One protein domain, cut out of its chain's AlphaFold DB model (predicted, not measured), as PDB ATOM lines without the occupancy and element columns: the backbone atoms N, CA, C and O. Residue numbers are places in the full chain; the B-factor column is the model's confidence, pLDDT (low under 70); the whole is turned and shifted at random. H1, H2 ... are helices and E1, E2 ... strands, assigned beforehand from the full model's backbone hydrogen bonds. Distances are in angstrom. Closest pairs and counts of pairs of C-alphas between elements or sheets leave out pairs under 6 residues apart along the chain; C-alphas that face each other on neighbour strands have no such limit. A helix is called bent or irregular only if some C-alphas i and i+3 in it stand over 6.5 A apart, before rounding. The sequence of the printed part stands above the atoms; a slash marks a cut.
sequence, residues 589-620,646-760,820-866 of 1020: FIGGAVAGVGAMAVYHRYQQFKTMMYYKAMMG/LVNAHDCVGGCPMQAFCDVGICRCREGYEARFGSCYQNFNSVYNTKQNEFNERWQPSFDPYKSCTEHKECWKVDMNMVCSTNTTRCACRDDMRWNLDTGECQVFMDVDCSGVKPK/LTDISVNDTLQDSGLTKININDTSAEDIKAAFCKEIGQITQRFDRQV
ATOM      1  N   PHE A 589     212.695 189.864 187.969       91.38
ATOM      2  CA  PHE A 589     213.344 190.935 187.219       91.38
ATOM      3  C   PHE A 589     212.878 192.328 187.669       91.38
ATOM      4  O   PHE A 589     211.680 192.597 187.761       91.38
ATOM      5  N   ILE A 590     213.836 193.236 187.864       86.50
ATOM      6  CA  ILE A 590     213.627 194.685 187.833       86.50
ATOM      7  C   ILE A 590     214.155 195.157 186.481       86.50
ATOM      8  O   ILE A 590     215.367 195.171 186.258       86.50
ATOM      9  N   GLY A 591     213.286 195.562 185.561       69.06
ATOM     10  CA  GLY A 591     213.794 196.077 184.299       69.06
ATOM     11  C   GLY A 591     212.800 196.182 183.163       69.06
ATOM     12  O   GLY A 591     211.619 195.856 183.266       69.06
ATOM     13  N   GLY A 592     213.348 196.685 182.065       63.62
ATOM     14  CA  GLY A 592     212.665 197.029 180.835       63.62
ATOM     15  C   GLY A 592     213.188 198.364 180.327       63.62
ATOM     16  O   GLY A 592     213.686 199.183 181.094       63.62
ATOM     17  N   ALA A 593     212.996 198.622 179.042       53.28
ATOM     18  CA  ALA A 593     213.355 199.879 178.384       53.28
ATOM     19  C   ALA A 593     212.941 201.176 179.113       53.28
ATOM     20  O   ALA A 593     213.563 202.224 178.962       53.28
ATOM     21  N   VAL A 594     211.855 201.101 179.887       54.06
ATOM     22  CA  VAL A 594     211.216 202.226 180.589       54.06
ATOM     23  C   VAL A 594     211.556 202.221 182.094       54.06
ATOM     24  O   VAL A 594     210.911 202.898 182.894       54.06
ATOM     25  N   ALA A 595     212.565 201.443 182.503       64.75
ATOM     26  CA  ALA A 595     213.047 201.318 183.875       64.75
ATOM     27  C   ALA A 595     213.819 202.572 184.326       64.75
ATOM     28  O   ALA A 595     215.044 202.586 184.415       64.75
ATOM     29  N   GLY A 596     213.075 203.652 184.582       78.75
ATOM     30  CA  GLY A 596     213.614 204.926 185.056       78.75
ATOM     31  C   GLY A 596     214.020 204.918 186.536       78.75
ATOM     32  O   GLY A 596     214.330 203.879 187.118       78.75
ATOM     33  N   VAL A 597     213.962 206.098 187.165       81.88
ATOM     34  CA  VAL A 597     214.433 206.378 188.541       81.88
ATOM     35  C   VAL A 597     214.045 205.308 189.567       81.88
ATOM     36  O   VAL A 597     214.865 204.909 190.388       81.88
ATOM     37  N   GLY A 598     212.807 204.806 189.502       86.31
ATOM     38  CA  GLY A 598     212.303 203.802 190.438       86.31
ATOM     39  C   GLY A 598     213.052 202.474 190.396       86.31
ATOM     40  O   GLY A 598     213.307 201.898 191.447       86.31
ATOM     41  N   ALA A 599     213.458 202.006 189.214       88.56
ATOM     42  CA  ALA A 599     214.233 200.774 189.089       88.56
ATOM     43  C   ALA A 599     215.635 200.933 189.698       88.56
ATOM     44  O   ALA A 599     216.083 200.057 190.436       88.56
ATOM     45  N   MET A 600     216.277 202.085 189.480       89.38
ATOM     46  CA  MET A 600     217.578 202.401 190.084       89.38
ATOM     47  C   MET A 600     217.492 202.530 191.607       89.38
ATOM     48  O   MET A 600     218.297 201.942 192.320       89.38
ATOM     49  N   ALA A 601     216.467 203.208 192.130       90.69
ATOM     50  CA  ALA A 601     216.257 203.344 193.572       90.69
ATOM     51  C   ALA A 601     216.009 202.000 194.289       90.69
ATOM     52  O   ALA A 601     216.323 201.870 195.477       90.69
ATOM     53  N   VAL A 602     215.465 201.005 193.579       92.56
ATOM     54  CA  VAL A 602     215.329 199.616 194.052       92.56
ATOM     55  C   VAL A 602     216.661 198.871 193.926       92.56
ATOM     56  O   VAL A 602     217.078 198.230 194.888       92.56
ATOM     57  N   TYR A 603     217.366 198.993 192.797       93.50
ATOM     58  CA  TYR A 603     218.659 198.338 192.576       93.50
ATOM     59  C   TYR A 603     219.731 198.785 193.579       93.50
ATOM     60  O   TYR A 603     220.408 197.950 194.174       93.50
ATOM     61  N   HIS A 604     219.829 200.086 193.863       93.19
ATOM     62  CA  HIS A 604     220.763 200.625 194.854       93.19
ATOM     63  C   HIS A 604     220.477 200.098 196.270       93.19
ATOM     64  O   HIS A 604     221.401 199.760 197.010       93.19
ATOM     65  N   ARG A 605     219.196 199.940 196.636       93.69
ATOM     66  CA  ARG A 605     218.789 199.286 197.895       93.69
ATOM     67  C   ARG A 605     219.104 197.797 197.912       93.69
ATOM     68  O   ARG A 605     219.456 197.277 198.965       93.69
ATOM     69  N   TYR A 606     218.990 197.119 196.774       95.00
ATOM     70  CA  TYR A 606     219.331 195.703 196.649       95.00
ATOM     71  C   TYR A 606     220.841 195.476 196.787       95.00
ATOM     72  O   TYR A 606     221.242 194.575 197.522       95.00
ATOM     73  N   GLN A 607     221.678 196.349 196.217       94.12
ATOM     74  CA  GLN A 607     223.121 196.314 196.467       94.12
ATOM     75  C   GLN A 607     223.453 196.580 197.942       94.12
ATOM     76  O   GLN A 607     224.152 195.778 198.557       94.12
ATOM     77  N   GLN A 608     222.863 197.613 198.557       93.25
ATOM     78  CA  GLN A 608     223.016 197.865 199.998       93.25
ATOM     79  C   GLN A 608     222.590 196.647 200.847       93.25
ATOM     80  O   GLN A 608     223.278 196.281 201.799       93.25
ATOM     81  N   PHE A 609     221.485 195.984 200.492       95.31
ATOM     82  CA  PHE A 609     221.030 194.748 201.131       95.31
ATOM     83  C   PHE A 609     222.053 193.609 200.984       95.31
ATOM     84  O   PHE A 609     222.429 193.010 201.993       95.31
ATOM     85  N   LYS A 610     222.562 193.345 199.772       94.06
ATOM     86  CA  LYS A 610     223.603 192.330 199.532       94.06
ATOM     87  C   LYS A 610     224.857 192.591 200.360       94.06
ATOM     88  O   LYS A 610     225.369 191.668 200.991       94.06
ATOM     89  N   THR A 611     225.323 193.838 200.402       89.38
ATOM     90  CA  THR A 611     226.475 194.255 201.210       89.38
ATOM     91  C   THR A 611     226.257 193.938 202.693       89.38
ATOM     92  O   THR A 611     227.111 193.313 203.317       89.38
ATOM     93  N   MET A 612     225.095 194.279 203.260       92.12
ATOM     94  CA  MET A 612     224.791 193.967 204.664       92.12
ATOM     95  C   MET A 612     224.672 192.462 204.937       92.12
ATOM     96  O   MET A 612     225.176 191.991 205.954       92.12
ATOM     97  N   MET A 613     224.054 191.698 204.032       93.12
ATOM     98  CA  MET A 613     223.945 190.239 204.153       93.12
ATOM     99  C   MET A 613     225.316 189.555 204.107       93.12
ATOM    100  O   MET A 613     225.573 188.648 204.897       93.12
ATOM    101  N   TYR A 614     226.214 190.021 203.237       90.25
ATOM    102  CA  TYR A 614     227.597 189.553 203.163       90.25
ATOM    103  C   TYR A 614     228.349 189.809 204.479       90.25
ATOM    104  O   TYR A 614     228.945 188.885 205.037       90.25
ATOM    105  N   TYR A 615     228.243 191.017 205.045       87.69
ATOM    106  CA  TYR A 615     228.843 191.309 206.351       87.69
ATOM    107  C   TYR A 615     228.220 190.505 207.489       87.69
ATOM    108  O   TYR A 615     228.952 190.022 208.351       87.69
ATOM    109  N   LYS A 616     226.899 190.283 207.483       88.81
ATOM    110  CA  LYS A 616     226.246 189.428 208.480       88.81
ATOM    111  C   LYS A 616     226.724 187.977 208.382       88.81
ATOM    112  O   LYS A 616     226.967 187.367 209.418       88.81
ATOM    113  N   ALA A 617     226.924 187.447 207.175       88.50
ATOM    114  CA  ALA A 617     227.470 186.106 206.969       88.50
ATOM    115  C   ALA A 617     228.922 185.981 207.469       88.50
ATOM    116  O   ALA A 617     229.268 184.971 208.078       88.50
ATOM    117  N   MET A 618     229.752 187.014 207.276       85.25
ATOM    118  CA  MET A 618     231.132 187.035 207.781       85.25
ATOM    119  C   MET A 618     231.236 187.232 209.302       85.25
ATOM    120  O   MET A 618     232.085 186.615 209.933       85.25
ATOM    121  N   MET A 619     230.388 188.078 209.894       82.25
ATOM    122  CA  MET A 619     230.459 188.456 211.317       82.25
ATOM    123  C   MET A 619     229.630 187.541 212.233       82.25
ATOM    124  O   MET A 619     229.975 187.349 213.395       82.25
ATOM    125  N   GLY A 620     228.518 186.993 211.733       71.88
ATOM    126  CA  GLY A 620     227.606 186.125 212.486       71.88
ATOM    127  C   GLY A 620     228.069 184.670 212.586       71.88
ATOM    128  O   GLY A 620     227.540 183.908 213.395       71.88
ATOM    129  N   LEU A 646     230.656 201.948 197.340       55.28
ATOM    130  CA  LEU A 646     230.115 202.413 196.065       55.28
ATOM    131  C   LEU A 646     231.134 203.149 195.172       55.28
ATOM    132  O   LEU A 646     230.917 203.220 193.968       55.28
ATOM    133  N   VAL A 647     232.248 203.661 195.710       50.72
ATOM    134  CA  VAL A 647     233.193 204.510 194.949       50.72
ATOM    135  C   VAL A 647     233.974 203.714 193.893       50.72
ATOM    136  O   VAL A 647     234.202 204.223 192.800       50.72
ATOM    137  N   ASN A 648     234.299 202.445 194.156       47.25
ATOM    138  CA  ASN A 648     234.876 201.546 193.143       47.25
ATOM    139  C   ASN A 648     233.801 200.781 192.340       47.25
ATOM    140  O   ASN A 648     234.132 200.095 191.378       47.25
ATOM    141  N   ALA A 649     232.514 200.915 192.687       53.94
ATOM    142  CA  ALA A 649     231.405 200.318 191.935       53.94
ATOM    143  C   ALA A 649     231.022 201.128 190.675       53.94
ATOM    144  O   ALA A 649     230.120 200.736 189.933       53.94
ATOM    145  N   HIS A 650     231.701 202.249 190.416       59.50
ATOM    146  CA  HIS A 650     231.548 203.035 189.191       59.50
ATOM    147  C   HIS A 650     232.254 202.419 187.970       59.50
ATOM    148  O   HIS A 650     231.963 202.832 186.848       59.50
ATOM    149  N   ASP A 651     233.121 201.415 188.152       79.19
ATOM    150  CA  ASP A 651     233.793 200.724 187.048       79.19
ATOM    151  C   ASP A 651     233.098 199.403 186.696       79.19
ATOM    152  O   ASP A 651     233.251 198.360 187.334       79.19
ATOM    153  N   CYS A 652     232.332 199.439 185.610       92.38
ATOM    154  CA  CYS A 652     231.697 198.265 185.030       92.38
ATOM    155  C   CYS A 652     232.770 197.345 184.449       92.38
ATOM    156  O   CYS A 652     233.535 197.775 183.589       92.38
ATOM    157  N   VAL A 653     232.779 196.062 184.829       92.38
ATOM    158  CA  VAL A 653     233.707 195.051 184.282       92.38
ATOM    159  C   VAL A 653     233.742 195.118 182.747       92.38
ATOM    160  O   VAL A 653     232.697 195.038 182.097       92.38
ATOM    161  N   GLY A 654     234.934 195.311 182.177       92.50
ATOM    162  CA  GLY A 654     235.164 195.474 180.735       92.50
ATOM    163  C   GLY A 654     234.855 196.862 180.147       92.50
ATOM    164  O   GLY A 654     235.205 197.105 178.995       92.50
ATOM    165  N   GLY A 655     234.229 197.768 180.901       95.44
ATOM    166  CA  GLY A 655     233.709 199.062 180.445       95.44
ATOM    167  C   GLY A 655     232.252 199.002 179.959       95.44
ATOM    168  O   GLY A 655     231.589 197.970 180.065       95.44
ATOM    169  N   CYS A 656     231.762 200.116 179.410       96.69
ATOM    170  CA  CYS A 656     230.451 200.233 178.762       96.69
ATOM    171  C   CYS A 656     230.608 200.747 177.318       96.69
ATOM    172  O   CYS A 656     231.571 201.466 177.033       96.69
ATOM    173  N   PRO A 657     229.681 200.423 176.396       96.31
ATOM    174  CA  PRO A 657     229.750 200.905 175.021       96.31
ATOM    175  C   PRO A 657     229.610 202.433 174.922       96.31
ATOM    176  O   PRO A 657     229.051 203.096 175.797       96.31
ATOM    177  N   MET A 658     230.076 202.998 173.804       88.31
ATOM    178  CA  MET A 658     229.806 204.397 173.443       88.31
ATOM    179  C   MET A 658     228.294 204.660 173.514       88.31
ATOM    180  O   MET A 658     227.525 203.836 173.030       88.31
ATOM    181  N   GLN A 659     227.888 205.810 174.070       95.31
ATOM    182  CA  GLN A 659     226.494 206.192 174.412       95.31
ATOM    183  C   GLN A 659     225.954 205.626 175.739       95.31
ATOM    184  O   GLN A 659     224.929 206.111 176.219       95.31
ATOM    185  N   ALA A 660     226.665 204.703 176.391       95.38
ATOM    186  CA  ALA A 660     226.392 204.297 177.767       95.38
ATOM    187  C   ALA A 660     227.382 204.930 178.769       95.38
ATOM    188  O   ALA A 660     228.407 205.523 178.405       95.38
ATOM    189  N   PHE A 661     227.048 204.829 180.051       93.94
ATOM    190  CA  PHE A 661     227.905 205.088 181.207       93.94
ATOM    191  C   PHE A 661     227.689 203.972 182.241       93.94
ATOM    192  O   PHE A 661     226.701 203.245 182.147       93.94
ATOM    193  N   CYS A 662     228.618 203.805 183.180       93.56
ATOM    194  CA  CYS A 662     228.467 202.819 184.245       93.56
ATOM    195  C   CYS A 662     227.843 203.440 185.495       93.56
ATOM    196  O   CYS A 662     228.177 204.566 185.861       93.56
ATOM    197  N   ASP A 663     226.981 202.679 186.157       89.62
ATOM    198  CA  ASP A 663     226.319 203.037 187.399       89.62
ATOM    199  C   ASP A 663     226.155 201.779 188.261       89.62
ATOM    200  O   ASP A 663     225.465 200.843 187.865       89.62
ATOM    201  N   VAL A 664     226.852 201.716 189.399       88.88
ATOM    202  CA  VAL A 664     226.873 200.569 190.333       88.88
ATOM    203  C   VAL A 664     227.010 199.213 189.620       88.88
ATOM    204  O   VAL A 664     226.213 198.298 189.802       88.88
ATOM    205  N   GLY A 665     228.017 199.094 188.755       90.12
ATOM    206  CA  GLY A 665     228.317 197.868 188.015       90.12
ATOM    207  C   GLY A 665     227.423 197.562 186.805       90.12
ATOM    208  O   GLY A 665     227.763 196.630 186.074       90.12
ATOM    209  N   ILE A 666     226.362 198.336 186.527       93.25
ATOM    210  CA  ILE A 666     225.528 198.195 185.315       93.25
ATOM    211  C   ILE A 666     225.740 199.337 184.313       93.25
ATOM    212  O   ILE A 666     225.938 200.494 184.672       93.25
ATOM    213  N   CYS A 667     225.672 199.021 183.023       95.19
ATOM    214  CA  CYS A 667     225.705 200.001 181.946       95.19
ATOM    215  C   CYS A 667     224.307 200.585 181.707       95.19
ATOM    216  O   CYS A 667     223.333 199.854 181.500       95.19
ATOM    217  N   ARG A 668     224.226 201.917 181.697       92.38
ATOM    218  CA  ARG A 668     223.010 202.713 181.492       92.38
ATOM    219  C   ARG A 668     223.199 203.683 180.330       92.38
ATOM    220  O   ARG A 668     224.299 204.183 180.108       92.38
ATOM    221  N   CYS A 669     222.135 203.974 179.587       94.44
ATOM    222  CA  CYS A 669     222.203 204.938 178.488       94.44
ATOM    223  C   CYS A 669     222.334 206.374 178.993       94.44
ATOM    224  O   CYS A 669     221.704 206.757 179.979       94.44
ATOM    225  N   ARG A 670     223.153 207.169 178.298       93.62
ATOM    226  CA  ARG A 670     223.300 208.609 178.547       93.62
ATOM    227  C   ARG A 670     222.024 209.363 178.175       93.62
ATOM    228  O   ARG A 670     221.186 208.859 177.428       93.62
ATOM    229  N   GLU A 671     221.915 210.593 178.668       89.62
ATOM    230  CA  GLU A 671     220.844 211.517 178.302       89.62
ATOM    231  C   GLU A 671     220.632 211.579 176.777       89.62
ATOM    232  O   GLU A 671     221.582 211.582 175.991       89.62
ATOM    233  N   GLY A 672     219.364 211.608 176.363       89.19
ATOM    234  CA  GLY A 672     218.969 211.616 174.955       89.19
ATOM    235  C   GLY A 672     218.999 210.246 174.268       89.19
ATOM    236  O   GLY A 672     218.672 210.183 173.085       89.19
ATOM    237  N   TYR A 673     219.346 209.161 174.972       92.88
ATOM    238  CA  TYR A 673     219.294 207.788 174.460       92.88
ATOM    239  C   TYR A 673     218.334 206.918 175.278       92.88
ATOM    240  O   TYR A 673     218.407 206.859 176.504       92.88
ATOM    241  N   GLU A 674     217.462 206.186 174.589       89.69
ATOM    242  CA  GLU A 674     216.570 205.192 175.184       89.69
ATOM    243  C   GLU A 674     217.251 203.814 175.198       89.69
ATOM    244  O   GLU A 674     217.778 203.369 174.175       89.69
ATOM    245  N   ALA A 675     217.234 203.129 176.344       89.81
ATOM    246  CA  ALA A 675     217.678 201.740 176.447       89.81
ATOM    247  C   ALA A 675     216.599 200.811 175.875       89.81
ATOM    248  O   ALA A 675     215.481 200.812 176.379       89.81
ATOM    249  N   ARG A 676     216.903 200.005 174.851       89.50
ATOM    250  CA  ARG A 676     216.042 198.902 174.379       89.50
ATOM    251  C   ARG A 676     216.894 197.752 173.862       89.50
ATOM    252  O   ARG A 676     217.873 197.999 173.164       89.50
ATOM    253  N   PHE A 677     216.507 196.508 174.140       90.50
ATOM    254  CA  PHE A 677     217.191 195.308 173.633       90.50
ATOM    255  C   PHE A 677     218.686 195.306 173.974       90.50
ATOM    256  O   PHE A 677     219.534 194.992 173.136       90.50
ATOM    257  N   GLY A 678     219.020 195.761 175.183       91.81
ATOM    258  CA  GLY A 678     220.412 195.867 175.613       91.81
ATOM    259  C   GLY A 678     221.244 196.914 174.870       91.81
ATOM    260  O   GLY A 678     222.467 196.863 174.923       91.81
ATOM    261  N   SER A 679     220.633 197.848 174.138       93.75
ATOM    262  CA  SER A 679     221.324 198.871 173.341       93.75
ATOM    263  C   SER A 679     220.762 200.271 173.590       93.75
ATOM    264  O   SER A 679     219.610 200.426 173.986       93.75
ATOM    265  N   CYS A 680     221.582 201.297 173.358       94.56
ATOM    266  CA  CYS A 680     221.193 202.701 173.492       94.56
ATOM    267  C   CYS A 680     220.813 203.293 172.132       94.56
ATOM    268  O   CYS A 680     221.587 203.211 171.180       94.56
ATOM    269  N   TYR A 681     219.639 203.921 172.035       93.19
ATOM    270  CA  TYR A 681     219.132 204.489 170.784       93.19
ATOM    271  C   TYR A 681     218.648 205.930 170.964       93.19
ATOM    272  O   TYR A 681     217.739 206.191 171.743       93.19
ATOM    273  N   GLN A 682     219.205 206.866 170.190       92.12
ATOM    274  CA  GLN A 682     218.814 208.283 170.241       92.12
ATOM    275  C   GLN A 682     217.396 208.536 169.695       92.12
ATOM    276  O   GLN A 682     216.686 209.439 170.125       92.12
ATOM    277  N   ASN A 683     216.974 207.736 168.713       89.88
ATOM    278  CA  ASN A 683     215.624 207.760 168.158       89.88
ATOM    279  C   ASN A 683     215.228 206.329 167.794       89.88
ATOM    280  O   ASN A 683     215.459 205.869 166.671       89.88
ATOM    281  N   PHE A 684     214.654 205.618 168.765       86.31
ATOM    282  CA  PHE A 684     214.282 204.219 168.595       86.31
ATOM    283  C   PHE A 684     213.340 203.993 167.403       86.31
ATOM    284  O   PHE A 684     213.525 203.021 166.686       86.31
ATOM    285  N   ASN A 685     212.411 204.907 167.103       87.94
ATOM    286  CA  ASN A 685     211.483 204.754 165.973       87.94
ATOM    287  C   ASN A 685     212.200 204.694 164.608       87.94
ATOM    288  O   ASN A 685     211.792 203.942 163.726       87.94
ATOM    289  N   SER A 686     213.283 205.461 164.436       87.38
ATOM    290  CA  SER A 686     214.108 205.423 163.217       87.38
ATOM    291  C   SER A 686     214.910 204.118 163.113       87.38
ATOM    292  O   SER A 686     214.992 203.488 162.054       87.38
ATOM    293  N   VAL A 687     215.467 203.670 164.241       85.25
ATOM    294  CA  VAL A 687     216.287 202.452 164.307       85.25
ATOM    295  C   VAL A 687     215.435 201.181 164.228       85.25
ATOM    296  O   VAL A 687     215.854 200.198 163.622       85.25
ATOM    297  N   TYR A 688     214.214 201.198 164.763       87.62
ATOM    298  CA  TYR A 688     213.300 200.058 164.762       87.62
ATOM    299  C   TYR A 688     213.010 199.563 163.343       87.62
ATOM    300  O   TYR A 688     213.162 198.376 163.062       87.62
ATOM    301  N   ASN A 689     212.703 200.483 162.427       86.88
ATOM    302  CA  ASN A 689     212.413 200.158 161.029       86.88
ATOM    303  C   ASN A 689     213.639 199.627 160.261       86.88
ATOM    304  O   ASN A 689     213.479 198.885 159.299       86.88
ATOM    305  N   THR A 690     214.859 200.001 160.661       89.62
ATOM    306  CA  THR A 690     216.099 199.585 159.974       89.62
ATOM    307  C   THR A 690     216.712 198.309 160.554       89.62
ATOM    308  O   THR A 690     217.347 197.558 159.820       89.62
ATOM    309  N   LYS A 691     216.487 198.023 161.844       89.69
ATOM    310  CA  LYS A 691     216.984 196.831 162.556       89.69
ATOM    311  C   LYS A 691     215.897 195.804 162.899       89.69
ATOM    312  O   LYS A 691     216.140 194.903 163.696       89.69
ATOM    313  N   GLN A 692     214.713 195.890 162.287       90.31
ATOM    314  CA  GLN A 692     213.572 195.028 162.630       90.31
ATOM    315  C   GLN A 692     213.902 193.526 162.584       90.31
ATOM    316  O   GLN A 692     213.450 192.780 163.447       90.31
ATOM    317  N   ASN A 693     214.748 193.092 161.642       91.00
ATOM    318  CA  ASN A 693     215.207 191.702 161.551       91.00
ATOM    319  C   ASN A 693     216.082 191.287 162.749       91.00
ATOM    320  O   ASN A 693     215.823 190.244 163.337       91.00
ATOM    321  N   GLU A 694     217.041 192.123 163.172       88.06
ATOM    322  CA  GLU A 694     217.878 191.857 164.357       88.06
ATOM    323  C   GLU A 694     217.035 191.739 165.635       88.06
ATOM    324  O   GLU A 694     217.346 190.944 166.520       88.06
ATOM    325  N   PHE A 695     215.954 192.518 165.742       89.19
ATOM    326  CA  PHE A 695     215.013 192.395 166.852       89.19
ATOM    327  C   PHE A 695     214.183 191.106 166.733       89.19
ATOM    328  O   PHE A 695     214.129 190.332 167.684       89.19
ATOM    329  N   ASN A 696     213.618 190.811 165.557       90.25
ATOM    330  CA  ASN A 696     212.847 189.586 165.295       90.25
ATOM    331  C   ASN A 696     213.643 188.290 165.540       90.25
ATOM    332  O   ASN A 696     213.055 187.283 165.940       90.25
ATOM    333  N   GLU A 697     214.963 188.309 165.330       91.38
ATOM    334  CA  GLU A 697     215.871 187.207 165.664       91.38
ATOM    335  C   GLU A 697     215.971 186.961 167.178       91.38
ATOM    336  O   GLU A 697     215.998 185.805 167.593       91.38
ATOM    337  N   ARG A 698     215.961 188.010 168.017       91.19
ATOM    338  CA  ARG A 698     216.074 187.893 169.490       91.19
ATOM    339  C   ARG A 698     214.895 187.183 170.152       91.19
ATOM    340  O   ARG A 698     215.077 186.582 171.205       91.19
ATOM    341  N   TRP A 699     213.706 187.248 169.549       88.00
ATOM    342  CA  TRP A 699     212.510 186.546 170.035       88.00
ATOM    343  C   TRP A 699     212.346 185.131 169.462       88.00
ATOM    344  O   TRP A 699     211.367 184.458 169.784       88.00
ATOM    345  N   GLN A 700     213.269 184.652 168.622       92.25
ATOM    346  CA  GLN A 700     213.244 183.247 168.218       92.25
ATOM    347  C   GLN A 700     213.643 182.362 169.411       92.25
ATOM    348  O   GLN A 700     214.651 182.648 170.056       92.25
ATOM    349  N   PRO A 701     212.946 181.240 169.678       89.31
ATOM    350  CA  PRO A 701     213.342 180.294 170.731       89.31
ATOM    351  C   PRO A 701     214.753 179.703 170.559       89.31
ATOM    352  O   PRO A 701     215.299 179.130 171.496       89.31
ATOM    353  N   SER A 702     215.335 179.823 169.362       93.31
ATOM    354  CA  SER A 702     216.704 179.426 169.021       93.31
ATOM    355  C   SER A 702     217.760 180.517 169.259       93.31
ATOM    356  O   SER A 702     218.933 180.290 168.959       93.31
ATOM    357  N   PHE A 703     217.385 181.697 169.763       95.69
ATOM    358  CA  PHE A 703     218.337 182.767 170.046       95.69
ATOM    359  C   PHE A 703     219.188 182.437 171.278       95.69
ATOM    360  O   PHE A 703     218.710 182.473 172.410       95.69
ATOM    361  N   ASP A 704     220.472 182.158 171.055       95.75
ATOM    362  CA  ASP A 704     221.468 182.021 172.118       95.75
ATOM    363  C   ASP A 704     222.142 183.385 172.388       95.75
ATOM    364  O   ASP A 704     222.920 183.856 171.544       95.75
ATOM    365  N   PRO A 705     221.871 184.048 173.532       96.06
ATOM    366  CA  PRO A 705     222.583 185.261 173.925       96.06
ATOM    367  C   PRO A 705     224.002 184.952 174.427       96.06
ATOM    368  O   PRO A 705     224.890 185.796 174.322       96.06
ATOM    369  N   TYR A 706     224.251 183.739 174.933       97.19
ATOM    370  CA  TYR A 706     225.502 183.334 175.574       97.19
ATOM    371  C   TYR A 706     226.555 182.915 174.536       97.19
ATOM    372  O   TYR A 706     227.174 181.858 174.654       97.19
ATOM    373  N   LYS A 707     226.748 183.710 173.478       96.62
ATOM    374  CA  LYS A 707     227.659 183.402 172.359       96.62
ATOM    375  C   LYS A 707     229.114 183.302 172.830       96.62
ATOM    376  O   LYS A 707     229.496 183.954 173.797       96.62
ATOM    377  N   SER A 708     229.932 182.499 172.149       97.62
ATOM    378  CA  SER A 708     231.383 182.452 172.391       97.62
ATOM    379  C   SER A 708     232.027 183.817 172.149       97.62
ATOM    380  O   SER A 708     231.665 184.488 171.182       97.62
ATOM    381  N   CYS A 709     232.987 184.197 172.987       98.00
ATOM    382  CA  CYS A 709     233.661 185.490 172.936       98.00
ATOM    383  C   CYS A 709     235.127 185.391 173.368       98.00
ATOM    384  O   CYS A 709     235.511 184.500 174.129       98.00
ATOM    385  N   THR A 710     235.928 186.355 172.923       97.50
ATOM    386  CA  THR A 710     237.278 186.628 173.439       97.50
ATOM    387  C   THR A 710     237.366 187.980 174.148       97.50
ATOM    388  O   THR A 710     238.195 188.145 175.040       97.50
ATOM    389  N   GLU A 711     236.494 188.936 173.807       97.50
ATOM    390  CA  GLU A 711     236.481 190.292 174.371       97.50
ATOM    391  C   GLU A 711     235.080 190.713 174.845       97.50
ATOM    392  O   GLU A 711     234.066 190.400 174.218       97.50
ATOM    393  N   HIS A 712     235.000 191.534 175.902       97.19
ATOM    394  CA  HIS A 712     233.727 192.106 176.384       97.19
ATOM    395  C   HIS A 712     232.957 192.868 175.288       97.19
ATOM    396  O   HIS A 712     231.728 192.825 175.242       97.19
ATOM    397  N   LYS A 713     233.676 193.505 174.354       96.88
ATOM    398  CA  LYS A 713     233.114 194.270 173.231       96.88
ATOM    399  C   LYS A 713     232.306 193.420 172.246       96.88
ATOM    400  O   LYS A 713     231.453 193.951 171.536       96.88
ATOM    401  N   GLU A 714     232.550 192.115 172.183       97.44
ATOM    402  CA  GLU A 714     231.742 191.201 171.372       97.44
ATOM    403  C   GLU A 714     230.371 190.980 172.007       97.44
ATOM    404  O   GLU A 714     229.353 191.028 171.315       97.44
ATOM    405  N   CYS A 715     230.339 190.860 173.333       97.75
ATOM    406  CA  CYS A 715     229.118 190.706 174.109       97.75
ATOM    407  C   CYS A 715     228.245 191.963 174.094       97.75
ATOM    408  O   CYS A 715     227.029 191.840 174.004       97.75
ATOM    409  N   TRP A 716     228.835 193.163 174.027       96.56
ATOM    410  CA  TRP A 716     228.081 194.419 173.858       96.56
ATOM    411  C   TRP A 716     227.272 194.508 172.560       96.56
ATOM    412  O   TRP A 716     226.348 195.313 172.477       96.56
ATOM    413  N   LYS A 717     227.592 193.697 171.541       95.12
ATOM    414  CA  LYS A 717     226.775 193.586 170.318       95.12
ATOM    415  C   LYS A 717     225.481 192.801 170.566       95.12
ATOM    416  O   LYS A 717     224.515 192.971 169.826       95.12
ATOM    417  N   VAL A 718     225.474 191.932 171.578       95.56
ATOM    418  CA  VAL A 718     224.274 191.259 172.084       95.56
ATOM    419  C   VAL A 718     223.565 192.197 173.060       95.56
ATOM    420  O   VAL A 718     222.404 192.533 172.839       95.56
ATOM    421  N   ASP A 719     224.265 192.675 174.087       96.81
ATOM    422  CA  ASP A 719     223.714 193.552 175.121       96.81
ATOM    423  C   ASP A 719     224.837 194.305 175.864       96.81
ATOM    424  O   ASP A 719     225.842 193.708 176.252       96.81
ATOM    425  N   MET A 720     224.671 195.610 176.102       96.81
ATOM    426  CA  MET A 720     225.608 196.469 176.847       96.81
ATOM    427  C   MET A 720     225.932 195.950 178.261       96.81
ATOM    428  O   MET A 720     226.990 196.253 178.819       96.81
ATOM    429  N   ASN A 721     225.016 195.172 178.834       96.75
ATOM    430  CA  ASN A 721     225.099 194.539 180.141       96.75
ATOM    431  C   ASN A 721     225.539 193.071 180.086       96.75
ATOM    432  O   ASN A 721     225.441 192.366 181.092       96.75
ATOM    433  N   MET A 722     226.084 192.617 178.954       97.56
ATOM    434  CA  MET A 722     226.864 191.385 178.886       97.56
ATOM    435  C   MET A 722     228.369 191.639 178.926       97.56
ATOM    436  O   MET A 722     228.896 192.612 178.385       97.56
ATOM    437  N   VAL A 723     229.071 190.699 179.546       97.38
ATOM    438  CA  VAL A 723     230.526 190.630 179.662       97.38
ATOM    439  C   VAL A 723     231.005 189.273 179.156       97.38
ATOM    440  O   VAL A 723     230.301 188.272 179.285       97.38
ATOM    441  N   CYS A 724     232.207 189.219 178.581       97.94
ATOM    442  CA  CYS A 724     232.824 187.940 178.265       97.94
ATOM    443  C   CYS A 724     233.314 187.291 179.567       97.94
ATOM    444  O   CYS A 724     234.154 187.861 180.261       97.94
ATOM    445  N   SER A 725     232.755 186.133 179.923       96.56
ATOM    446  CA  SER A 725     233.161 185.388 181.116       96.56
ATOM    447  C   SER A 725     234.509 184.714 180.870       96.56
ATOM    448  O   SER A 725     234.638 183.873 179.978       96.56
ATOM    449  N   THR A 726     235.506 185.044 181.691       93.56
ATOM    450  CA  THR A 726     236.858 184.461 181.633       93.56
ATOM    451  C   THR A 726     236.856 182.946 181.838       93.56
ATOM    452  O   THR A 726     237.665 182.246 181.239       93.56
ATOM    453  N   ASN A 727     235.922 182.432 182.642       95.00
ATOM    454  CA  ASN A 727     235.835 181.013 182.993       95.00
ATOM    455  C   ASN A 727     235.194 180.153 181.894       95.00
ATOM    456  O   ASN A 727     235.457 178.957 181.821       95.00
ATOM    457  N   THR A 728     234.314 180.735 181.074       96.06
ATOM    458  CA  THR A 728     233.494 179.982 180.105       96.06
ATOM    459  C   THR A 728     233.701 180.400 178.652       96.06
ATOM    460  O   THR A 728     233.080 179.788 177.789       96.06
ATOM    461  N   THR A 729     234.506 181.444 178.392       96.56
ATOM    462  CA  THR A 729     234.734 182.070 177.067       96.56
ATOM    463  C   THR A 729     233.445 182.312 176.276       96.56
ATOM    464  O   THR A 729     233.383 182.217 175.048       96.56
ATOM    465  N   ARG A 730     232.375 182.627 177.011       98.06
ATOM    466  CA  ARG A 730     231.030 182.901 176.507       98.06
ATOM    467  C   ARG A 730     230.494 184.164 177.166       98.06
ATOM    468  O   ARG A 730     230.803 184.452 178.324       98.06
ATOM    469  N   CYS A 731     229.696 184.919 176.425       98.31
ATOM    470  CA  CYS A 731     229.012 186.088 176.947       98.31
ATOM    471  C   CYS A 731     228.082 185.664 178.080       98.31
ATOM    472  O   CYS A 731     227.331 184.709 177.927       98.31
ATOM    473  N   ALA A 732     228.112 186.387 179.191       97.75
ATOM    474  CA  ALA A 732     227.181 186.257 180.303       97.75
ATOM    475  C   ALA A 732     226.645 187.648 180.655       97.75
ATOM    476  O   ALA A 732     227.319 188.644 180.395       97.75
ATOM    477  N   CYS A 733     225.448 187.738 181.238       97.25
ATOM    478  CA  CYS A 733     225.031 188.994 181.863       97.25
ATOM    479  C   CYS A 733     225.984 189.340 183.021       97.25
ATOM    480  O   CYS A 733     226.608 188.449 183.601       97.25
ATOM    481  N   ARG A 734     226.095 190.630 183.343       95.50
ATOM    482  CA  ARG A 734     226.805 191.126 184.533       95.50
ATOM    483  C   ARG A 734     226.229 190.538 185.826       95.50
ATOM    484  O   ARG A 734     225.116 190.011 185.841       95.50
ATOM    485  N   ASP A 735     226.985 190.677 186.912       92.56
ATOM    486  CA  ASP A 735     226.519 190.325 188.252       92.56
ATOM    487  C   ASP A 735     225.173 190.993 188.562       92.56
ATOM    488  O   ASP A 735     224.885 192.102 188.109       92.56
ATOM    489  N   ASP A 736     224.325 190.285 189.309       92.62
ATOM    490  CA  ASP A 736     222.944 190.686 189.609       92.62
ATOM    491  C   ASP A 736     222.018 190.859 188.397       92.62
ATOM    492  O   ASP A 736     220.898 191.348 188.543       92.62
ATOM    493  N   MET A 737     222.428 190.414 187.206       95.00
ATOM    494  CA  MET A 737     221.606 190.440 186.000       95.00
ATOM    495  C   MET A 737     221.411 189.039 185.415       95.00
ATOM    496  O   MET A 737     222.265 188.158 185.517       95.00
ATOM    497  N   ARG A 738     220.266 188.816 184.768       95.69
ATOM    498  CA  ARG A 738     219.976 187.595 183.999       95.69
ATOM    499  C   ARG A 738     219.346 187.961 182.662       95.69
ATOM    500  O   ARG A 738     218.771 189.038 182.513       95.69
ATOM    501  N   TRP A 739     219.452 187.065 181.685       95.00
ATOM    502  CA  TRP A 739     218.792 187.255 180.397       95.00
ATOM    503  C   TRP A 739     217.283 187.080 180.559       95.00
ATOM    504  O   TRP A 739     216.830 186.007 180.967       95.00
ATOM    505  N   ASN A 740     216.507 188.114 180.241       93.00
ATOM    506  CA  ASN A 740     215.055 188.030 180.229       93.00
ATOM    507  C   ASN A 740     214.572 187.690 178.808       93.00
ATOM    508  O   ASN A 740     214.711 188.483 177.875       93.00
ATOM    509  N   LEU A 741     214.000 186.491 178.652       91.19
ATOM    510  CA  LEU A 741     213.498 185.976 177.373       91.19
ATOM    511  C   LEU A 741     212.317 186.788 176.817       91.19
ATOM    512  O   LEU A 741     212.169 186.867 175.600       91.19
ATOM    513  N   ASP A 742     211.508 187.418 177.675       88.06
ATOM    514  CA  ASP A 742     210.342 188.199 177.238       88.06
ATOM    515  C   ASP A 742     210.758 189.528 176.579       88.06
ATOM    516  O   ASP A 742     210.084 190.030 175.674       88.06
ATOM    517  N   THR A 743     211.876 190.109 177.023       88.50
ATOM    518  CA  THR A 743     212.354 191.436 176.595       88.50
ATOM    519  C   THR A 743     213.591 191.388 175.698       88.50
ATOM    520  O   THR A 743     213.881 192.385 175.043       88.50
ATOM    521  N   GLY A 744     214.299 190.255 175.617       92.69
ATOM    522  CA  GLY A 744     215.455 190.077 174.731       92.69
ATOM    523  C   GLY A 744     216.683 190.902 175.138       92.69
ATOM    524  O   GLY A 744     217.397 191.413 174.265       92.69
ATOM    525  N   GLU A 745     216.884 191.063 176.450       94.31
ATOM    526  CA  GLU A 745     217.958 191.847 177.074       94.31
ATOM    527  C   GLU A 745     218.333 191.301 178.469       94.31
ATOM    528  O   GLU A 745     217.534 190.636 179.136       94.31
ATOM    529  N   CYS A 746     219.549 191.598 178.929       95.81
ATOM    530  CA  CYS A 746     219.973 191.403 180.312       95.81
ATOM    531  C   CYS A 746     219.282 192.435 181.207       95.81
ATOM    532  O   CYS A 746     219.432 193.643 181.021       95.81
ATOM    533  N   GLN A 747     218.572 191.960 182.226       93.88
ATOM    534  CA  GLN A 747     217.899 192.798 183.218       93.88
ATOM    535  C   GLN A 747     218.359 192.431 184.622       93.88
ATOM    536  O   GLN A 747     218.745 191.288 184.870       93.88
ATOM    537  N   VAL A 748     218.292 193.394 185.543       93.38
ATOM    538  CA  VAL A 748     218.575 193.150 186.960       93.38
ATOM    539  C   VAL A 748     217.606 192.089 187.475       93.38
ATOM    540  O   VAL A 748     216.397 192.196 187.280       93.38
ATOM    541  N   PHE A 749     218.130 191.062 188.132       94.31
ATOM    542  CA  PHE A 749     217.362 189.976 188.723       94.31
ATOM    543  C   PHE A 749     217.642 189.932 190.224       94.31
ATOM    544  O   PHE A 749     218.745 189.583 190.639       94.31
ATOM    545  N   MET A 750     216.636 190.256 191.037       93.50
ATOM    546  CA  MET A 750     216.717 190.053 192.481       93.50
ATOM    547  C   MET A 750     216.463 188.586 192.804       93.50
ATOM    548  O   MET A 750     215.413 188.049 192.454       93.50
ATOM    549  N   ASP A 751     217.378 187.965 193.541       93.75
ATOM    550  CA  ASP A 751     217.195 186.632 194.121       93.75
ATOM    551  C   ASP A 751     216.402 186.643 195.447       93.75
ATOM    552  O   ASP A 751     216.042 185.587 195.976       93.75
ATOM    553  N   VAL A 752     216.068 187.829 195.969       92.94
ATOM    554  CA  VAL A 752     215.359 187.996 197.243       92.94
ATOM    555  C   VAL A 752     213.879 187.651 197.117       92.94
ATOM    556  O   VAL A 752     213.074 188.420 196.597       92.94
ATOM    557  N   ASP A 753     213.494 186.518 197.696       92.69
ATOM    558  CA  ASP A 753     212.087 186.155 197.859       92.69
ATOM    559  C   ASP A 753     211.418 186.951 198.999       92.69
ATOM    560  O   ASP A 753     211.623 186.657 200.182       92.69
ATOM    561  N   CYS A 754     210.594 187.938 198.642       92.94
ATOM    562  CA  CYS A 754     209.778 188.741 199.557       92.94
ATOM    563  C   CYS A 754     208.354 188.181 199.775       92.94
ATOM    564  O   CYS A 754     207.533 188.843 200.419       92.94
ATOM    565  N   SER A 755     208.036 186.974 199.286       90.69
ATOM    566  CA  SER A 755     206.700 186.369 199.414       90.69
ATOM    567  C   SER A 755     206.341 186.005 200.859       90.69
ATOM    568  O   SER A 755     205.204 186.206 201.288       90.69
ATOM    569  N   GLY A 756     207.326 185.546 201.641       88.06
ATOM    570  CA  GLY A 756     207.163 185.205 203.057       88.06
ATOM    571  C   GLY A 756     207.052 186.410 204.002       88.06
ATOM    572  O   GLY A 756     206.594 186.256 205.136       88.06
ATOM    573  N   VAL A 757     207.433 187.615 203.556       85.81
ATOM    574  CA  VAL A 757     207.382 188.831 204.384       85.81
ATOM    575  C   VAL A 757     205.949 189.361 204.405       85.81
ATOM    576  O   VAL A 757     205.558 190.226 203.618       85.81
ATOM    577  N   LYS A 758     205.142 188.834 205.332       80.25
ATOM    578  CA  LYS A 758     203.814 189.387 205.620       80.25
ATOM    579  C   LYS A 758     203.964 190.863 206.007       80.25
ATOM    580  O   LYS A 758     204.847 191.176 206.810       80.25
ATOM    581  N   PRO A 759     203.091 191.768 205.528       69.88
ATOM    582  CA  PRO A 759     203.007 193.101 206.097       69.88
ATOM    583  C   PRO A 759     202.626 192.934 207.566       69.88
ATOM    584  O   PRO A 759     201.478 192.615 207.882       69.88
ATOM    585  N   LYS A 760     203.592 193.107 208.473       61.66
ATOM    586  CA  LYS A 760     203.295 193.288 209.889       61.66
ATOM    587  C   LYS A 760     202.542 194.608 209.937       61.66
ATOM    588  O   LYS A 760     203.151 195.667 209.785       61.66
ATOM    589  N   LEU A 820     218.084 211.387 184.368       69.44
ATOM    590  CA  LEU A 820     218.319 209.965 184.612       69.44
ATOM    591  C   LEU A 820     219.809 209.641 184.838       69.44
ATOM    592  O   LEU A 820     220.124 208.633 185.473       69.44
ATOM    593  N   THR A 821     220.698 210.488 184.314       73.12
ATOM    594  CA  THR A 821     222.162 210.449 184.460       73.12
ATOM    595  C   THR A 821     222.672 210.954 185.805       73.12
ATOM    596  O   THR A 821     223.769 210.576 186.202       73.12
ATOM    597  N   ASP A 822     221.893 211.781 186.502       78.00
ATOM    598  CA  ASP A 822     222.383 212.605 187.618       78.00
ATOM    599  C   ASP A 822     221.980 212.031 188.987       78.00
ATOM    600  O   ASP A 822     222.357 212.548 190.037       78.00
ATOM    601  N   ILE A 823     221.194 210.953 188.979       83.31
ATOM    602  CA  ILE A 823     220.727 210.255 190.176       83.31
ATOM    603  C   ILE A 823     221.889 209.457 190.755       83.31
ATOM    604  O   ILE A 823     222.170 208.340 190.323       83.31
ATOM    605  N   SER A 824     222.555 210.036 191.750       86.31
ATOM    606  CA  SER A 824     223.615 209.341 192.470       86.31
ATOM    607  C   SER A 824     223.048 208.215 193.343       86.31
ATOM    608  O   SER A 824     221.885 208.227 193.764       86.31
ATOM    609  N   VAL A 825     223.893 207.244 193.691       86.56
ATOM    610  CA  VAL A 825     223.520 206.204 194.659       86.56
ATOM    611  C   VAL A 825     223.128 206.823 196.002       86.56
ATOM    612  O   VAL A 825     222.144 206.402 196.614       86.56
ATOM    613  N   ASN A 826     223.853 207.865 196.422       86.50
ATOM    614  CA  ASN A 826     223.609 208.576 197.669       86.50
ATOM    615  C   ASN A 826     222.213 209.217 197.680       86.50
ATOM    616  O   ASN A 826     221.485 209.031 198.648       86.50
ATOM    617  N   ASP A 827     221.795 209.850 196.577       86.69
ATOM    618  CA  ASP A 827     220.451 210.425 196.421       86.69
ATOM    619  C   ASP A 827     219.370 209.370 196.682       86.69
ATOM    620  O   ASP A 827     218.410 209.603 197.409       86.69
ATOM    621  N   THR A 828     219.531 208.172 196.110       88.12
ATOM    622  CA  THR A 828     218.537 207.104 196.278       88.12
ATOM    623  C   THR A 828     218.568 206.447 197.658       88.12
ATOM    624  O   THR A 828     217.536 205.926 198.090       88.12
ATOM    625  N   LEU A 829     219.723 206.433 198.334       90.75
ATOM    626  CA  LEU A 829     219.932 205.767 199.624       90.75
ATOM    627  C   LEU A 829     219.773 206.692 200.839       90.75
ATOM    628  O   LEU A 829     219.650 206.182 201.951       90.75
ATOM    629  N   GLN A 830     219.724 208.013 200.654       88.38
ATOM    630  CA  GLN A 830     219.571 208.995 201.736       88.38
ATOM    631  C   GLN A 830     218.310 208.747 202.586       88.38
ATOM    632  O   GLN A 830     218.364 208.821 203.812       88.38
ATOM    633  N   ASP A 831     217.202 208.369 201.942       86.06
ATOM    634  CA  ASP A 831     215.926 208.030 202.596       86.06
ATOM    635  C   ASP A 831     215.783 206.542 202.954       86.06
ATOM    636  O   ASP A 831     214.706 206.085 203.340       86.06
ATOM    637  N   SER A 832     216.831 205.745 202.745       92.06
ATOM    638  CA  SER A 832     216.802 204.306 202.991       92.06
ATOM    639  C   SER A 832     216.807 204.025 204.493       92.06
ATOM    640  O   SER A 832     217.647 204.529 205.234       92.06
ATOM    641  N   GLY A 833     215.891 203.187 204.966       91.31
ATOM    642  CA  GLY A 833     215.963 202.618 206.310       91.31
ATOM    643  C   GLY A 833     217.145 201.656 206.443       91.31
ATOM    644  O   GLY A 833     217.760 201.603 207.504       91.31
ATOM    645  N   LEU A 834     217.527 200.972 205.358       92.62
ATOM    646  CA  LEU A 834     218.679 200.061 205.299       92.62
ATOM    647  C   LEU A 834     220.005 200.714 205.714       92.62
ATOM    648  O   LEU A 834     220.861 200.028 206.259       92.62
ATOM    649  N   THR A 835     220.199 202.018 205.487       90.94
ATOM    650  CA  THR A 835     221.429 202.723 205.908       90.94
ATOM    651  C   THR A 835     221.440 203.068 207.400       90.94
ATOM    652  O   THR A 835     222.495 203.396 207.936       90.94
ATOM    653  N   LYS A 836     220.294 202.957 208.088       92.25
ATOM    654  CA  LYS A 836     220.136 203.190 209.535       92.25
ATOM    655  C   LYS A 836     220.194 201.905 210.371       92.25
ATOM    656  O   LYS A 836     220.152 201.975 211.597       92.25
ATOM    657  N   ILE A 837     220.253 200.733 209.736       92.25
ATOM    658  CA  ILE A 837     220.275 199.434 210.420       92.25
ATOM    659  C   ILE A 837     221.678 199.147 210.963       92.25
ATOM    660  O   ILE A 837     222.640 199.076 210.197       92.25
ATOM    661  N   ASN A 838     221.799 198.886 212.269       93.25
ATOM    662  CA  ASN A 838     223.027 198.309 212.812       93.25
ATOM    663  C   ASN A 838     223.113 196.821 212.428       93.25
ATOM    664  O   ASN A 838     222.367 195.987 212.946       93.25
ATOM    665  N   ILE A 839     224.036 196.491 211.519       91.94
ATOM    666  CA  ILE A 839     224.259 195.133 210.992       91.94
ATOM    667  C   ILE A 839     224.591 194.142 212.122       91.94
ATOM    668  O   ILE A 839     224.216 192.970 212.051       91.94
ATOM    669  N   ASN A 840     225.259 194.596 213.185       90.12
ATOM    670  CA  ASN A 840     225.656 193.730 214.295       90.12
ATOM    671  C   ASN A 840     224.435 193.251 215.095       90.12
ATOM    672  O   ASN A 840     224.287 192.048 215.316       90.12
ATOM    673  N   ASP A 841     223.516 194.163 215.412       92.31
ATOM    674  CA  ASP A 841     222.383 193.906 216.312       92.31
ATOM    675  C   ASP A 841     221.162 193.303 215.593       92.31
ATOM    676  O   ASP A 841     220.288 192.711 216.221       92.31
ATOM    677  N   THR A 842     221.092 193.436 214.265       92.88
ATOM    678  CA  THR A 842     219.900 193.088 213.469       92.88
ATOM    679  C   THR A 842     220.018 191.693 212.850       92.88
ATOM    680  O   THR A 842     221.077 191.345 212.324       92.88
ATOM    681  N   SER A 843     218.963 190.871 212.891       94.44
ATOM    682  CA  SER A 843     218.978 189.532 212.273       94.44
ATOM    683  C   SER A 843     219.014 189.599 210.736       94.44
ATOM    684  O   SER A 843     218.675 190.621 210.136       94.44
ATOM    685  N   ALA A 844     219.420 188.511 210.073       93.38
ATOM    686  CA  ALA A 844     219.412 188.447 208.608       93.38
ATOM    687  C   ALA A 844     217.973 188.534 208.055       93.38
ATOM    688  O   ALA A 844     217.712 189.170 207.031       93.38
ATOM    689  N   GLU A 845     217.028 187.952 208.787       93.25
ATOM    690  CA  GLU A 845     215.593 187.981 208.541       93.25
ATOM    691  C   GLU A 845     215.028 189.402 208.662       93.25
ATOM    692  O   GLU A 845     214.235 189.808 207.815       93.25
ATOM    693  N   ASP A 846     215.468 190.182 209.655       93.75
ATOM    694  CA  ASP A 846     215.055 191.578 209.843       93.75
ATOM    695  C   ASP A 846     215.661 192.506 208.777       93.75
ATOM    696  O   ASP A 846     214.952 193.362 208.244       93.75
ATOM    697  N   ILE A 847     216.927 192.297 208.384       94.69
ATOM    698  CA  ILE A 847     217.557 193.001 207.248       94.69
ATOM    699  C   ILE A 847     216.768 192.728 205.955       94.69
ATOM    700  O   ILE A 847     216.428 193.656 205.212       94.69
ATOM    701  N   LYS A 848     216.394 191.464 205.711       94.75
ATOM    702  CA  LYS A 848     215.547 191.063 204.578       94.75
ATOM    703  C   LYS A 848     214.137 191.655 204.666       94.75
ATOM    704  O   LYS A 848     213.614 192.135 203.660       94.75
ATOM    705  N   ALA A 849     213.520 191.660 205.845       93.00
ATOM    706  CA  ALA A 849     212.191 192.228 206.053       93.00
ATOM    707  C   ALA A 849     212.176 193.749 205.830       93.00
ATOM    708  O   ALA A 849     211.246 194.259 205.198       93.00
ATOM    709  N   ALA A 850     213.211 194.465 206.280       94.06
ATOM    710  CA  ALA A 850     213.390 195.891 206.027       94.06
ATOM    711  C   ALA A 850     213.536 196.185 204.527       94.06
ATOM    712  O   ALA A 850     212.811 197.030 203.999       94.06
ATOM    713  N   PHE A 851     214.378 195.424 203.819       95.44
ATOM    714  CA  PHE A 851     214.538 195.543 202.369       95.44
ATOM    715  C   PHE A 851     213.206 195.326 201.637       95.44
ATOM    716  O   PHE A 851     212.737 196.208 200.917       95.44
ATOM    717  N   CYS A 852     212.526 194.204 201.893       94.50
ATOM    718  CA  CYS A 852     211.234 193.898 201.276       94.50
ATOM    719  C   CYS A 852     210.154 194.958 201.581       94.50
ATOM    720  O   CYS A 852     209.323 195.258 200.718       94.50
ATOM    721  N   LYS A 853     210.171 195.551 202.785       92.81
ATOM    722  CA  LYS A 853     209.274 196.647 203.187       92.81
ATOM    723  C   LYS A 853     209.533 197.914 202.372       92.81
ATOM    724  O   LYS A 853     208.577 198.482 201.848       92.81
ATOM    725  N   GLU A 854     210.787 198.340 202.234       93.25
ATOM    726  CA  GLU A 854     211.145 199.527 201.446       93.25
ATOM    727  C   GLU A 854     210.849 199.359 199.962       93.25
ATOM    728  O   GLU A 854     210.235 200.236 199.354       93.25
ATOM    729  N   ILE A 855     211.205 198.209 199.385       92.00
ATOM    730  CA  ILE A 855     210.897 197.927 197.984       92.00
ATOM    731  C   ILE A 855     209.377 197.980 197.762       92.00
ATOM    732  O   ILE A 855     208.920 198.644 196.834       92.00
ATOM    733  N   GLY A 856     208.578 197.400 198.668       89.69
ATOM    734  CA  GLY A 856     207.116 197.509 198.627       89.69
ATOM    735  C   GLY A 856     206.578 198.945 198.733       89.69
ATOM    736  O   GLY A 856     205.574 199.263 198.090       89.69
ATOM    737  N   GLN A 857     207.235 199.828 199.496       89.75
ATOM    738  CA  GLN A 857     206.887 201.254 199.563       89.75
ATOM    739  C   GLN A 857     207.210 201.985 198.254       89.75
ATOM    740  O   GLN A 857     206.397 202.793 197.801       89.75
ATOM    741  N   ILE A 858     208.351 201.685 197.622       89.00
ATOM    742  CA  ILE A 858     208.726 202.253 196.320       89.00
ATOM    743  C   ILE A 858     207.719 201.818 195.249       89.00
ATOM    744  O   ILE A 858     207.146 202.686 194.592       89.00
ATOM    745  N   THR A 859     207.421 200.516 195.133       85.00
ATOM    746  CA  THR A 859     206.391 199.990 194.212       85.00
ATOM    747  C   THR A 859     205.075 200.756 194.373       85.00
ATOM    748  O   THR A 859     204.570 201.335 193.417       85.00
ATOM    749  N   GLN A 860     204.573 200.870 195.609       85.12
ATOM    750  CA  GLN A 860     203.290 201.520 195.888       85.12
ATOM    751  C   GLN A 860     203.291 203.043 195.640       85.12
ATOM    752  O   GLN A 860     202.225 203.628 195.437       85.12
ATOM    753  N   ARG A 861     204.450 203.715 195.694       83.12
ATOM    754  CA  ARG A 861     204.583 205.129 195.303       83.12
ATOM    755  C   ARG A 861     204.521 205.274 193.779       83.12
ATOM    756  O   ARG A 861     203.768 206.115 193.295       83.12
ATOM    757  N   PHE A 862     205.234 204.426 193.036       81.06
ATOM    758  CA  PHE A 862     205.212 204.438 191.569       81.06
ATOM    759  C   PHE A 862     203.843 204.065 190.993       81.06
ATOM    760  O   PHE A 862     203.357 204.790 190.125       81.06
ATOM    761  N   ASP A 863     203.178 203.034 191.524       77.44
ATOM    762  CA  ASP A 863     201.816 202.657 191.113       77.44
ATOM    763  C   ASP A 863     200.855 203.856 191.249       77.44
ATOM    764  O   ASP A 863     200.193 204.249 190.289       77.44
ATOM    765  N   ARG A 864     200.877 204.548 192.402       77.75
ATOM    766  CA  ARG A 864     200.064 205.759 192.629       77.75
ATOM    767  C   ARG A 864     200.391 206.905 191.668       77.75
ATOM    768  O   ARG A 864     199.489 207.658 191.306       77.75
ATOM    769  N   GLN A 865     201.653 207.085 191.272       77.12
ATOM    770  CA  GLN A 865     202.021 208.111 190.288       77.12
ATOM    771  C   GLN A 865     201.509 207.764 188.882       77.12
ATOM    772  O   GLN A 865     201.063 208.663 188.167       77.12
ATOM    773  N   VAL A 866     201.535 206.485 188.493       70.31
ATOM    774  CA  VAL A 866     200.975 206.012 187.217       70.31
ATOM    775  C   VAL A 866     199.454 206.182 187.204       70.31
ATOM    776  O   VAL A 866     198.932 206.797 186.272       70.31
TER     777      VAL A 866
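Overview. This is residues 589 to 620, 646 to 760 and 820 to 866 of the 1020 residues of an uncharacterized protein of Tigriopus californicus (UniProt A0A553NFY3). Two long helices, H1 and H5, lie side by side and run opposite ways, with the short helix H4 packed on residues 600 to 605 of H1. Next to this pair is a body of four small two-stranded hairpins, E1-E2, E3-E4, E5-E6 and E7-E8, with E8 nearest to H1, H3 packed on E5 and E6, and residues 685 to 693 of H2 sticking out. The printed part has 194 residues, with five named helices and eight named strands in the order H1 E1 E2 E3 E4 H2 H3 E5 E6 E7 E8 H4 H5, a mixed class of helices and strands. It is compact, with a radius of gyration of the C-alphas of 17.9 A and spans of 55 by 42 by 32 A.

Along the chain. H1, residues 597 to 620, starts with C-alpha 597 at (214.433, 206.378, 188.541) and is 34.0 A long. After a cut come the strands E1, residues 660 to 663, E2, 666 to 669, E3, 674 to 676, and E4, 679 to 681. H2, residues 684 to 698, spans 16.4 A and is irregular, with C-alphas 690 and 693 8.1 A apart. H3 is residues 712 to 715, E5 722 to 725, E6 730 to 733, E7 737 to 740 and E8 745 to 750, the last 15.6 A long, from C-alpha 745 at (217.958, 191.847, 177.074). After a second cut come H4, residues 825 to 829, and H5, residues 844 to 866, 33.3 A long, ending with C-alpha 866 at (200.975, 206.012, 187.217).

Arrangement. H1 and H5 touch at a shallow tilt of 3 degrees, opposite ways; their closest C-alphas, of Val 602 and Ile 855, are 6.2 A apart. H1 touches H4 with residues 600 to 605 alone, closest at the C-alphas of Ala 601 and Thr 828, 5.2 A. The closest C-alphas of H1 and E8 are those of Tyr 606 and Met 750, 7.5 A. E7 and E8 form an antiparallel hairpin, with N 738 and O 747 2.9 A apart; residues 589 to 590 also pair with residues 748 to 749 of E8, antiparallel. The hairpin E5 and E6 is antiparallel, with N 723 and O 732 at 2.8 A; the closest C-alphas of E6 and E8, Cys 733 and Cys 746, are 5.8 A apart. The closest C-alphas of H3 and E5 are those of His 712 and Cys 724, 4.7 A. E1 and E2 form an antiparallel hairpin, with N 661 and O 668 at 2.8 A, and E3 and E4 form another, with N 674 and O 681 at 2.9 A; the closest C-alphas of E2 and E4, those of Cys 669 and Cys 680, are 5.6 A apart. H2 touches no helix; its closest C-alpha to E4 is Val 687, 7.4 A from that of Tyr 681. Every O i to N i+4 pair is within hydrogen-bond range in H4 and H5, 19 of 20 in H1 and 6 of 11 in H2; H3 is too short for such a pair.

Size, cuts and confidence. The farthest C-alphas, of Thr 690 and Asp 841, are 57.0 A apart. Residues 621 to 645 and 761 to 819 are not printed; the gaps are 23.3 A from C-alpha 620 to 646 and 33.8 A from C-alpha 760 to 820. The links H2 to H3 and H4 to H5 are long. The mean pLDDT of the printed part is 89.1, and residues 591 to 595, 646 to 650, 759 to 760 and 820 are under 70.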